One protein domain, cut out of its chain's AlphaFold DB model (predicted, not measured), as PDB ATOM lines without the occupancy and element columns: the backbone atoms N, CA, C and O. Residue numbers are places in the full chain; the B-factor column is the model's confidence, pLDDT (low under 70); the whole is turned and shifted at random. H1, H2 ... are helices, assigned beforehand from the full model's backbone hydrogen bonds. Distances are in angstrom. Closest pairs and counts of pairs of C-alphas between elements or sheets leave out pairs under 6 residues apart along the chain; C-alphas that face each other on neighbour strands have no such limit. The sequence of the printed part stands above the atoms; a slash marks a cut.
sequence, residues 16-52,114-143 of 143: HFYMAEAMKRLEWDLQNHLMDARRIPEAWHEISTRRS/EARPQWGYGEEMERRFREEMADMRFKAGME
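What this domain is: This is residues 16 to 52 and 114 to 143 of the 143 residues of an uncharacterized protein of Jannaschia sp. (strain CCS1) (UniProt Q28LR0). Three helices are strung out as a rod: H1 makes the middle, H3 meets the first residues of H1 at a corner and runs out to one end, where residues 127 to 143, of which 127 to 139 belong to H3, stick out, and short H2 lies free beyond the other end of H1. The printed part has 67 residues, all helix in class, in the order H1, H2, H3, with no named strand. It is extended, with a radius of gyration of the C-alphas of 20.0 A and spans of 62 by 27 by 18 A.

Where its parts are: H1, residues 16 to 37, is 31.4 A long from C-alpha 16 at (-17.351, -38.968, 25.260). H3, residues 121 to 139, is 26.6 A long and ends at C-alpha 139 (-15.594, -22.689, 51.756). H2 is residues 42 to 49.

How they stand to each other: With residues 17 to 21 alone, H1 touches residues 121 to 123 of H3; the closest C-alphas, of Phe 17 and Gly 122, are 6.2 A apart. They run opposite ways at a steep tilt of 58 degrees. H2 is apart from H1 and H3. In H1, H2 and H3 every O i to N i+4 pair is within hydrogen-bond range.

The domain as a whole: The C-alphas farthest apart, of Ser 52 and Gly 141, are 63.4 A apart. Residues 53 to 113 are not printed, a gap of 36.6 A between C-alphas 52 and 114. H1 to H2 is a tight link. Sixteen residues, among them 33 to 40, have pLDDT under 70.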
ATOM      1  N   HIS A  16     -16.573 -40.175  25.512       72.50
ATOM      2  CA  HIS A  16     -17.351 -38.968  25.260       72.50
ATOM      3  C   HIS A  16     -16.455 -37.736  25.103       72.50
ATOM      4  O   HIS A  16     -16.633 -36.992  24.143       72.50
ATOM      5  N   PHE A  17     -15.481 -37.529  25.995       71.31
ATOM      6  CA  PHE A  17     -14.551 -36.404  25.888       71.31
ATOM      7  C   PHE A  17     -13.705 -36.483  24.630       71.31
ATOM      8  O   PHE A  17     -13.668 -35.515  23.876       71.31
ATOM      9  N   TYR A  18     -13.122 -37.647  24.346       79.06
ATOM     10  CA  TYR A  18     -12.366 -37.842  23.115       79.06
ATOM     11  C   TYR A  18     -13.213 -37.534  21.871       79.06
ATOM     12  O   TYR A  18     -12.778 -36.799  20.988       79.06
ATOM     13  N   MET A  19     -14.445 -38.054  21.808       81.06
ATOM     14  CA  MET A  19     -15.372 -37.786  20.707       81.06
ATOM     15  C   MET A  19     -15.697 -36.293  20.595       81.06
ATOM     16  O   MET A  19     -15.618 -35.742  19.500       81.06
ATOM     17  N   ALA A  20     -16.057 -35.639  21.700       76.69
ATOM     18  CA  ALA A  20     -16.412 -34.223  21.712       76.69
ATOM     19  C   ALA A  20     -15.237 -33.349  21.249       76.69
ATOM     20  O   ALA A  20     -15.414 -32.464  20.416       76.69
ATOM     21  N   GLU A  21     -14.022 -33.637  21.716       78.31
ATOM     22  CA  GLU A  21     -12.808 -32.933  21.298       78.31
ATOM     23  C   GLU A  21     -12.478 -33.177  19.824       78.31
ATOM     24  O   GLU A  21     -12.186 -32.228  19.094       78.31
ATOM     25  N   ALA A  22     -12.557 -34.428  19.361       85.06
ATOM     26  CA  ALA A  22     -12.335 -34.767  17.958       85.06
ATOM     27  C   ALA A  22     -13.313 -34.011  17.046       85.06
ATOM     28  O   ALA A  22     -12.911 -33.477  16.012       85.06
ATOM     29  N   MET A  23     -14.579 -33.920  17.462       83.12
ATOM     30  CA  MET A  23     -15.618 -33.178  16.755       83.12
ATOM     31  C   MET A  23     -15.348 -31.673  16.742       83.12
ATOM     32  O   MET A  23     -15.339 -31.089  15.660       83.12
ATOM     33  N   LYS A  24     -15.043 -31.055  17.890       79.12
ATOM     34  CA  LYS A  24     -14.713 -29.618  17.965       79.12
ATOM     35  C   LYS A  24     -13.508 -29.259  17.101       79.12
ATOM     36  O   LYS A  24     -13.525 -28.263  16.385       79.12
ATOM     37  N   ARG A  25     -12.465 -30.094  17.111       84.06
ATOM     38  CA  ARG A  25     -11.276 -29.893  16.268       84.06
ATOM     39  C   ARG A  25     -11.595 -29.980  14.787       84.06
ATOM     40  O   ARG A  25     -11.134 -29.140  14.023       84.06
ATOM     41  N   LEU A  26     -12.368 -30.987  14.391       83.88
ATOM     42  CA  LEU A  26     -12.795 -31.144  13.008       83.88
ATOM     43  C   LEU A  26     -13.643 -29.953  12.551       83.88
ATOM     44  O   LEU A  26     -13.468 -29.475  11.437       83.88
ATOM     45  N   GLU A  27     -14.539 -29.455  13.401       78.38
ATOM     46  CA  GLU A  27     -15.349 -28.277  13.095       78.38
ATOM     47  C   GLU A  27     -14.502 -27.021  12.942       78.38
ATOM     48  O   GLU A  27     -14.646 -26.335  11.932       78.38
ATOM     49  N   TRP A  28     -13.556 -26.793  13.854       80.94
ATOM     50  CA  TRP A  28     -12.573 -25.719  13.728       80.94
ATOM     51  C   TRP A  28     -11.789 -25.839  12.410       80.94
ATOM     52  O   TRP A  28     -11.675 -24.862  11.674       80.94
ATOM     53  N   ASP A  29     -11.292 -27.034  12.062       82.12
ATOM     54  CA  ASP A  29     -10.515 -27.264  10.833       82.12
ATOM     55  C   ASP A  29     -11.350 -26.980   9.567       82.12
ATOM     56  O   ASP A  29     -10.871 -26.345   8.625       82.12
ATOM     57  N   LEU A  30     -12.613 -27.421   9.546       78.50
ATOM     58  CA  LEU A  30     -13.529 -27.178   8.429       78.50
ATOM     59  C   LEU A  30     -13.901 -25.695   8.317       78.50
ATOM     60  O   LEU A  30     -13.870 -25.145   7.218       78.50
ATOM     61  N   GLN A  31     -14.234 -25.036   9.426       72.94
ATOM     62  CA  GLN A  31     -14.630 -23.627   9.444       72.94
ATOM     63  C   GLN A  31     -13.482 -22.698   9.063       72.94
ATOM     64  O   GLN A  31     -13.688 -21.811   8.239       72.94
ATOM     65  N   ASN A  32     -12.271 -22.909   9.587       72.69
ATOM     66  CA  ASN A  32     -11.120 -22.080   9.219       72.69
ATOM     67  C   ASN A  32     -10.819 -22.176   7.724       72.69
ATOM     68  O   ASN A  32     -10.545 -21.160   7.090       72.69
ATOM     69  N   HIS A  33     -10.957 -23.366   7.134       68.94
ATOM     70  CA  HIS A  33     -10.833 -23.515   5.688       68.94
ATOM     71  C   HIS A  33     -11.930 -22.757   4.916       68.94
ATOM     72  O   HIS A  33     -11.641 -22.131   3.897       68.94
ATOM     73  N   LEU A  34     -13.179 -22.775   5.396       67.44
ATOM     74  CA  LEU A  34     -14.293 -22.037   4.784       67.44
ATOM     75  C   LEU A  34     -14.130 -20.514   4.901       67.44
ATOM     76  O   LEU A  34     -14.414 -19.799   3.938       67.44
ATOM     77  N   MET A  35     -13.669 -20.031   6.056       62.75
ATOM     78  CA  MET A  35     -13.407 -18.614   6.316       62.75
ATOM     79  C   MET A  35     -12.272 -18.090   5.432       62.75
ATOM     80  O   MET A  35     -12.431 -17.045   4.806       62.75
ATOM     81  N   ASP A  36     -11.175 -18.845   5.313       63.56
ATOM     82  CA  ASP A  36     -10.051 -18.514   4.427       63.56
ATOM     83  C   ASP A  36     -10.487 -18.496   2.951       63.56
ATOM     84  O   ASP A  36     -10.234 -17.544   2.210       63.56
ATOM     85  N   ALA A  37     -11.257 -19.503   2.525       62.81
ATOM     86  CA  ALA A  37     -11.764 -19.584   1.157       62.81
ATOM     87  C   ALA A  37     -12.871 -18.555   0.841       62.81
ATOM     88  O   ALA A  37     -13.167 -18.331  -0.335       62.81
ATOM     89  N   ARG A  38     -13.512 -17.959   1.862       66.25
ATOM     90  CA  ARG A  38     -14.722 -17.108   1.778       66.25
ATOM     91  C   ARG A  38     -15.857 -17.693   0.927       66.25
ATOM     92  O   ARG A  38     -16.672 -16.958   0.372       66.25
ATOM     93  N   ARG A  39     -15.907 -19.018   0.788       67.81
ATOM     94  CA  ARG A  39     -16.924 -19.737   0.012       67.81
ATOM     95  C   ARG A  39     -17.006 -21.197   0.433       67.81
ATOM     96  O   ARG A  39     -16.019 -21.781   0.878       67.81
ATOM     97  N   ILE A  40     -18.156 -21.814   0.177       68.62
ATOM     98  CA  ILE A  40     -18.303 -23.268   0.249       68.62
ATOM     99  C   ILE A  40     -17.547 -23.900  -0.943       68.62
ATOM    100  O   ILE A  40     -17.668 -23.413  -2.074       68.62
ATOM    101  N   PRO A  41     -16.736 -24.957  -0.740       72.75
ATOM    102  CA  PRO A  41     -16.057 -25.648  -1.826       72.75
ATOM    103  C   PRO A  41     -17.049 -26.256  -2.824       72.75
ATOM    104  O   PRO A  41     -17.943 -27.004  -2.441       72.75
ATOM    105  N   GLU A  42     -16.843 -26.015  -4.120       69.50
ATOM    106  CA  GLU A  42     -17.672 -26.578  -5.198       69.50
ATOM    107  C   GLU A  42     -17.758 -28.112  -5.135       69.50
ATOM    108  O   GLU A  42     -18.835 -28.688  -5.278       69.50
ATOM    109  N   ALA A  43     -16.652 -28.772  -4.779       73.25
ATOM    110  CA  ALA A  43     -16.605 -30.216  -4.569       73.25
ATOM    111  C   ALA A  43     -17.657 -30.720  -3.559       73.25
ATOM    112  O   ALA A  43     -18.119 -31.851  -3.673       73.25
ATOM    113  N   TRP A  44     -18.069 -29.910  -2.579       73.62
ATOM    114  CA  TRP A  44     -19.087 -30.306  -1.601       73.62
ATOM    115  C   TRP A  44     -20.494 -30.296  -2.205       73.62
ATOM    116  O   TRP A  44     -21.286 -31.193  -1.912       73.62
ATOM    117  N   HIS A  45     -20.781 -29.345  -3.100       69.00
ATOM    118  CA  HIS A  45     -22.021 -29.325  -3.882       69.00
ATOM    119  C   HIS A  45     -22.096 -30.514  -4.847       69.00
ATOM    120  O   HIS A  45     -23.145 -31.132  -5.031       69.00
ATOM    121  N   GLU A  46     -20.966 -30.905  -5.430       72.69
ATOM    122  CA  GLU A  46     -20.904 -32.109  -6.258       72.69
ATOM    123  C   GLU A  46     -21.151 -33.392  -5.456       72.69
ATOM    124  O   GLU A  46     -21.798 -34.322  -5.936       72.69
ATOM    125  N   ILE A  47     -20.647 -33.469  -4.225       77.88
ATOM    126  CA  ILE A  47     -20.838 -34.641  -3.364       77.88
ATOM    127  C   ILE A  47     -22.302 -34.782  -2.931       77.88
ATOM    128  O   ILE A  47     -22.807 -35.904  -2.883       77.88
ATOM    129  N   SER A  48     -22.997 -33.679  -2.634       68.75
ATOM    130  CA  SER A  48     -24.400 -33.718  -2.196       68.75
ATOM    131  C   SER A  48     -25.381 -34.103  -3.310       68.75
ATOM    132  O   SER A  48     -26.461 -34.614  -3.025       68.75
ATOM    133  N   THR A  49     -24.998 -33.915  -4.575       71.44
ATOM    134  CA  THR A  49     -25.849 -34.197  -5.746       71.44
ATOM    135  C   THR A  49     -25.689 -35.616  -6.304       71.44
ATOM    136  O   THR A  49     -26.558 -36.092  -7.037       71.44
ATOM    137  N   ARG A  50     -24.610 -36.335  -5.963       72.69
ATOM    138  CA  ARG A  50     -24.284 -37.656  -6.533       72.69
ATOM    139  C   ARG A  50     -24.638 -38.802  -5.580       72.69
ATOM    140  O   ARG A  50     -24.244 -38.812  -4.418       72.69
ATOM    141  N   ARG A  51     -25.300 -39.849  -6.097       67.44
ATOM    142  CA  ARG A  51     -25.684 -41.044  -5.311       67.44
ATOM    143  C   ARG A  51     -24.508 -41.977  -4.988       67.44
ATOM    144  O   ARG A  51     -24.518 -42.653  -3.963       67.44
ATOM    145  N   SER A  52     -23.485 -42.024  -5.842       73.50
ATOM    146  CA  SER A  52     -22.261 -42.806  -5.629       73.50
ATOM    147  C   SER A  52     -21.040 -42.068  -6.186       73.50
ATOM    148  O   SER A  52     -21.165 -41.161  -7.005       73.50
ATOM    149  N   GLU A 114     -10.388 -17.799  18.383       65.38
ATOM    150  CA  GLU A 114     -10.091 -18.901  19.298       65.38
ATOM    151  C   GLU A 114      -9.055 -19.875  18.712       65.38
ATOM    152  O   GLU A 114      -9.092 -20.268  17.538       65.38
ATOM    153  N   ALA A 115      -8.102 -20.274  19.556       76.69
ATOM    154  CA  ALA A 115      -7.069 -21.230  19.191       76.69
ATOM    155  C   ALA A 115      -7.681 -22.600  18.862       76.69
ATOM    156  O   ALA A 115      -8.653 -23.030  19.481       76.69
ATOM    157  N   ARG A 116      -7.059 -23.325  17.923       79.88
ATOM    158  CA  ARG A 116      -7.459 -24.698  17.595       79.88
ATOM    159  C   ARG A 116      -7.486 -25.560  18.867       79.88
ATOM    160  O   ARG A 116      -6.449 -25.642  19.537       79.88
ATOM    161  N   PRO A 117      -8.598 -26.255  19.174       81.44
ATOM    162  CA  PRO A 117      -8.682 -27.091  20.365       81.44
ATOM    163  C   PRO A 117      -7.603 -28.182  20.390       81.44
ATOM    164  O   PRO A 117      -7.244 -28.761  19.358       81.44
ATOM    165  N   GLN A 118      -7.088 -28.483  21.582       81.56
ATOM    166  CA  GLN A 118      -6.081 -29.526  21.798       81.56
ATOM    167  C   GLN A 118      -6.691 -30.763  22.463       81.56
ATOM    168  O   GLN A 118      -7.758 -30.695  23.066       81.56
ATOM    169  N   TRP A 119      -6.011 -31.905  22.323       83.12
ATOM    170  CA  TRP A 119      -6.412 -33.143  22.996       83.12
ATOM    171  C   TRP A 119      -6.263 -33.014  24.514       83.12
ATOM    172  O   TRP A 119      -5.267 -32.459  24.976       83.12
ATOM    173  N   GLY A 120      -7.216 -33.562  25.270       79.12
ATOM    174  CA  GLY A 120      -7.205 -33.598  26.737       79.12
ATOM    175  C   GLY A 120      -7.712 -32.321  27.412       79.12
ATOM    176  O   GLY A 120      -7.883 -32.304  28.630       79.12
ATOM    177  N   TYR A 121      -7.999 -31.264  26.651       77.12
ATOM    178  CA  TYR A 121      -8.474 -29.988  27.188       77.12
ATOM    179  C   TYR A 121      -9.816 -30.119  27.928       77.12
ATOM    180  O   TYR A 121     -10.000 -29.535  28.994       77.12
ATOM    181  N   GLY A 122     -10.754 -30.911  27.405       72.00
ATOM    182  CA  GLY A 122     -12.058 -31.144  28.021       72.00
ATOM    183  C   GLY A 122     -11.958 -31.900  29.346       72.00
ATOM    184  O   GLY A 122     -12.633 -31.539  30.311       72.00
ATOM    185  N   GLU A 123     -11.070 -32.895  29.427       71.62
ATOM    186  CA  GLU A 123     -10.796 -33.611  30.680       71.62
ATOM    187  C   GLU A 123     -10.147 -32.693  31.726       71.62
ATOM    188  O   GLU A 123     -10.516 -32.724  32.904       71.62
ATOM    189  N   GLU A 124      -9.208 -31.841  31.306       77.44
ATOM    190  CA  GLU A 124      -8.569 -30.863  32.186       77.44
ATOM    191  C   GLU A 124      -9.553 -29.818  32.713       77.44
ATOM    192  O   GLU A 124      -9.514 -29.495  33.904       77.44
ATOM    193  N   MET A 125     -10.445 -29.319  31.856       73.31
ATOM    194  CA  MET A 125     -11.490 -28.370  32.233       73.31
ATOM    195  C   MET A 125     -12.486 -28.991  33.214       73.31
ATOM    196  O   MET A 125     -12.792 -28.373  34.232       73.31
ATOM    197  N   GLU A 126     -12.945 -30.227  32.978       70.19
ATOM    198  CA  GLU A 126     -13.838 -30.919  33.919       70.19
ATOM    199  C   GLU A 126     -13.155 -31.140  35.278       70.19
ATOM    200  O   GLU A 126     -13.779 -30.957  36.328       70.19
ATOM    201  N   ARG A 127     -11.868 -31.518  35.276       78.88
ATOM    202  CA  ARG A 127     -11.079 -31.668  36.504       78.88
ATOM    203  C   ARG A 127     -11.007 -30.350  37.273       78.88
ATOM    204  O   ARG A 127     -11.356 -30.344  38.449       78.88
ATOM    205  N   ARG A 128     -10.609 -29.257  36.610       81.00
ATOM    206  CA  ARG A 128     -10.516 -27.924  37.230       81.00
ATOM    207  C   ARG A 128     -11.852 -27.481  37.802       81.00
ATOM    208  O   ARG A 128     -11.925 -27.118  38.967       81.00
ATOM    209  N   PHE A 129     -12.921 -27.602  37.018       77.25
ATOM    210  CA  PHE A 129     -14.263 -27.245  37.465       77.25
ATOM    211  C   PHE A 129     -14.686 -28.052  38.700       77.25
ATOM    212  O   PHE A 129     -15.262 -27.511  39.641       77.25
ATOM    213  N   ARG A 130     -14.378 -29.354  38.739       77.62
ATOM    214  CA  ARG A 130     -14.673 -30.204  39.901       77.62
ATOM    215  C   ARG A 130     -13.878 -29.788  41.139       77.62
ATOM    216  O   ARG A 130     -14.446 -29.792  42.228       77.62
ATOM    217  N   GLU A 131     -12.600 -29.458  40.976       84.94
ATOM    218  CA  GLU A 131     -11.727 -28.966  42.050       84.94
ATOM    219  C   GLU A 131     -12.230 -27.623  42.600       84.94
ATOM    220  O   GLU A 131     -12.420 -27.495  43.807       84.94
ATOM    221  N   GLU A 132     -12.554 -26.667  41.727       83.94
ATOM    222  CA  GLU A 132     -13.114 -25.361  42.105       83.94
ATOM    223  C   GLU A 132     -14.469 -25.490  42.809       83.94
ATOM    224  O   GLU A 132     -14.719 -24.833  43.818       83.94
ATOM    225  N   MET A 133     -15.350 -26.369  42.321       79.94
ATOM    226  CA  MET A 133     -16.647 -26.624  42.951       79.94
ATOM    227  C   MET A 133     -16.512 -27.316  44.311       79.94
ATOM    228  O   MET A 133     -17.315 -27.052  45.208       79.94
ATOM    229  N   ALA A 134     -15.526 -28.200  44.484       81.75
ATOM    230  CA  ALA A 134     -15.229 -28.817  45.774       81.75
ATOM    231  C   ALA A 134     -14.684 -27.781  46.769       81.75
ATOM    232  O   ALA A 134     -15.158 -27.725  47.903       81.75
ATOM    233  N   ASP A 135     -13.770 -26.918  46.325       82.88
ATOM    234  CA  ASP A 135     -13.234 -25.814  47.124       82.88
ATOM    235  C   ASP A 135     -14.330 -24.802  47.505       82.88
ATOM    236  O   ASP A 135     -14.428 -24.397  48.662       82.88
ATOM    237  N   MET A 136     -15.236 -24.461  46.582       79.00
ATOM    238  CA  MET A 136     -16.401 -23.620  46.880       79.00
ATOM    239  C   MET A 136     -17.345 -24.259  47.897       79.00
ATOM    240  O   MET A 136     -17.804 -23.575  48.809       79.00
ATOM    241  N   ARG A 137     -17.641 -25.560  47.772       75.69
ATOM    242  CA  ARG A 137     -18.493 -26.278  48.737       75.69
ATOM    243  C   ARG A 137     -17.864 -26.325  50.127       75.69
ATOM    244  O   ARG A 137     -18.562 -26.072  51.105       75.69
ATOM    245  N   PHE A 138     -16.555 -26.564  50.192       75.94
ATOM    246  CA  PHE A 138     -15.785 -26.540  51.432       75.94
ATOM    247  C   PHE A 138     -15.798 -25.145  52.076       75.94
ATOM    248  O   PHE A 138     -16.136 -25.002  53.249       75.94
ATOM    249  N   LYS A 139     -15.535 -24.088  51.295       76.62
ATOM    250  CA  LYS A 139     -15.594 -22.689  51.756       76.62
ATOM    251  C   LYS A 139     -16.997 -22.240  52.171       76.62
ATOM    252  O   LYS A 139     -17.120 -21.365  53.021       76.62
ATOM    253  N   ALA A 140     -18.044 -22.830  51.595       78.56
ATOM    254  CA  ALA A 140     -19.438 -22.545  51.932       78.56
ATOM    255  C   ALA A 140     -19.945 -23.291  53.184       78.56
ATOM    256  O   ALA A 140     -21.094 -23.090  53.571       78.56
ATOM    257  N   GLY A 141     -19.121 -24.137  53.820       64.12
ATOM    258  CA  GLY A 141     -19.481 -24.839  55.059       64.12
ATOM    259  C   GLY A 141     -20.595 -25.883  54.904       64.12
ATOM    260  O   GLY A 141     -21.283 -26.182  55.876       64.12
ATOM    261  N   MET A 142     -20.803 -26.403  53.692       60.50
ATOM    262  CA  MET A 142     -21.777 -27.461  53.412       60.50
ATOM    263  C   MET A 142     -21.065 -28.819  53.379       60.50
ATOM    264  O   MET A 142     -20.605 -29.241  52.314       60.50
ATOM    265  N   GLU A 143     -20.968 -29.488  54.529       49.72
ATOM    266  CA  GLU A 143     -20.723 -30.939  54.614       49.72
ATOM    267  C   GLU A 143     -22.013 -31.686  54.963       49.72
ATOM    268  O   GLU A 143     -22.738 -31.231  55.879       49.72
TER     269      GLU A 143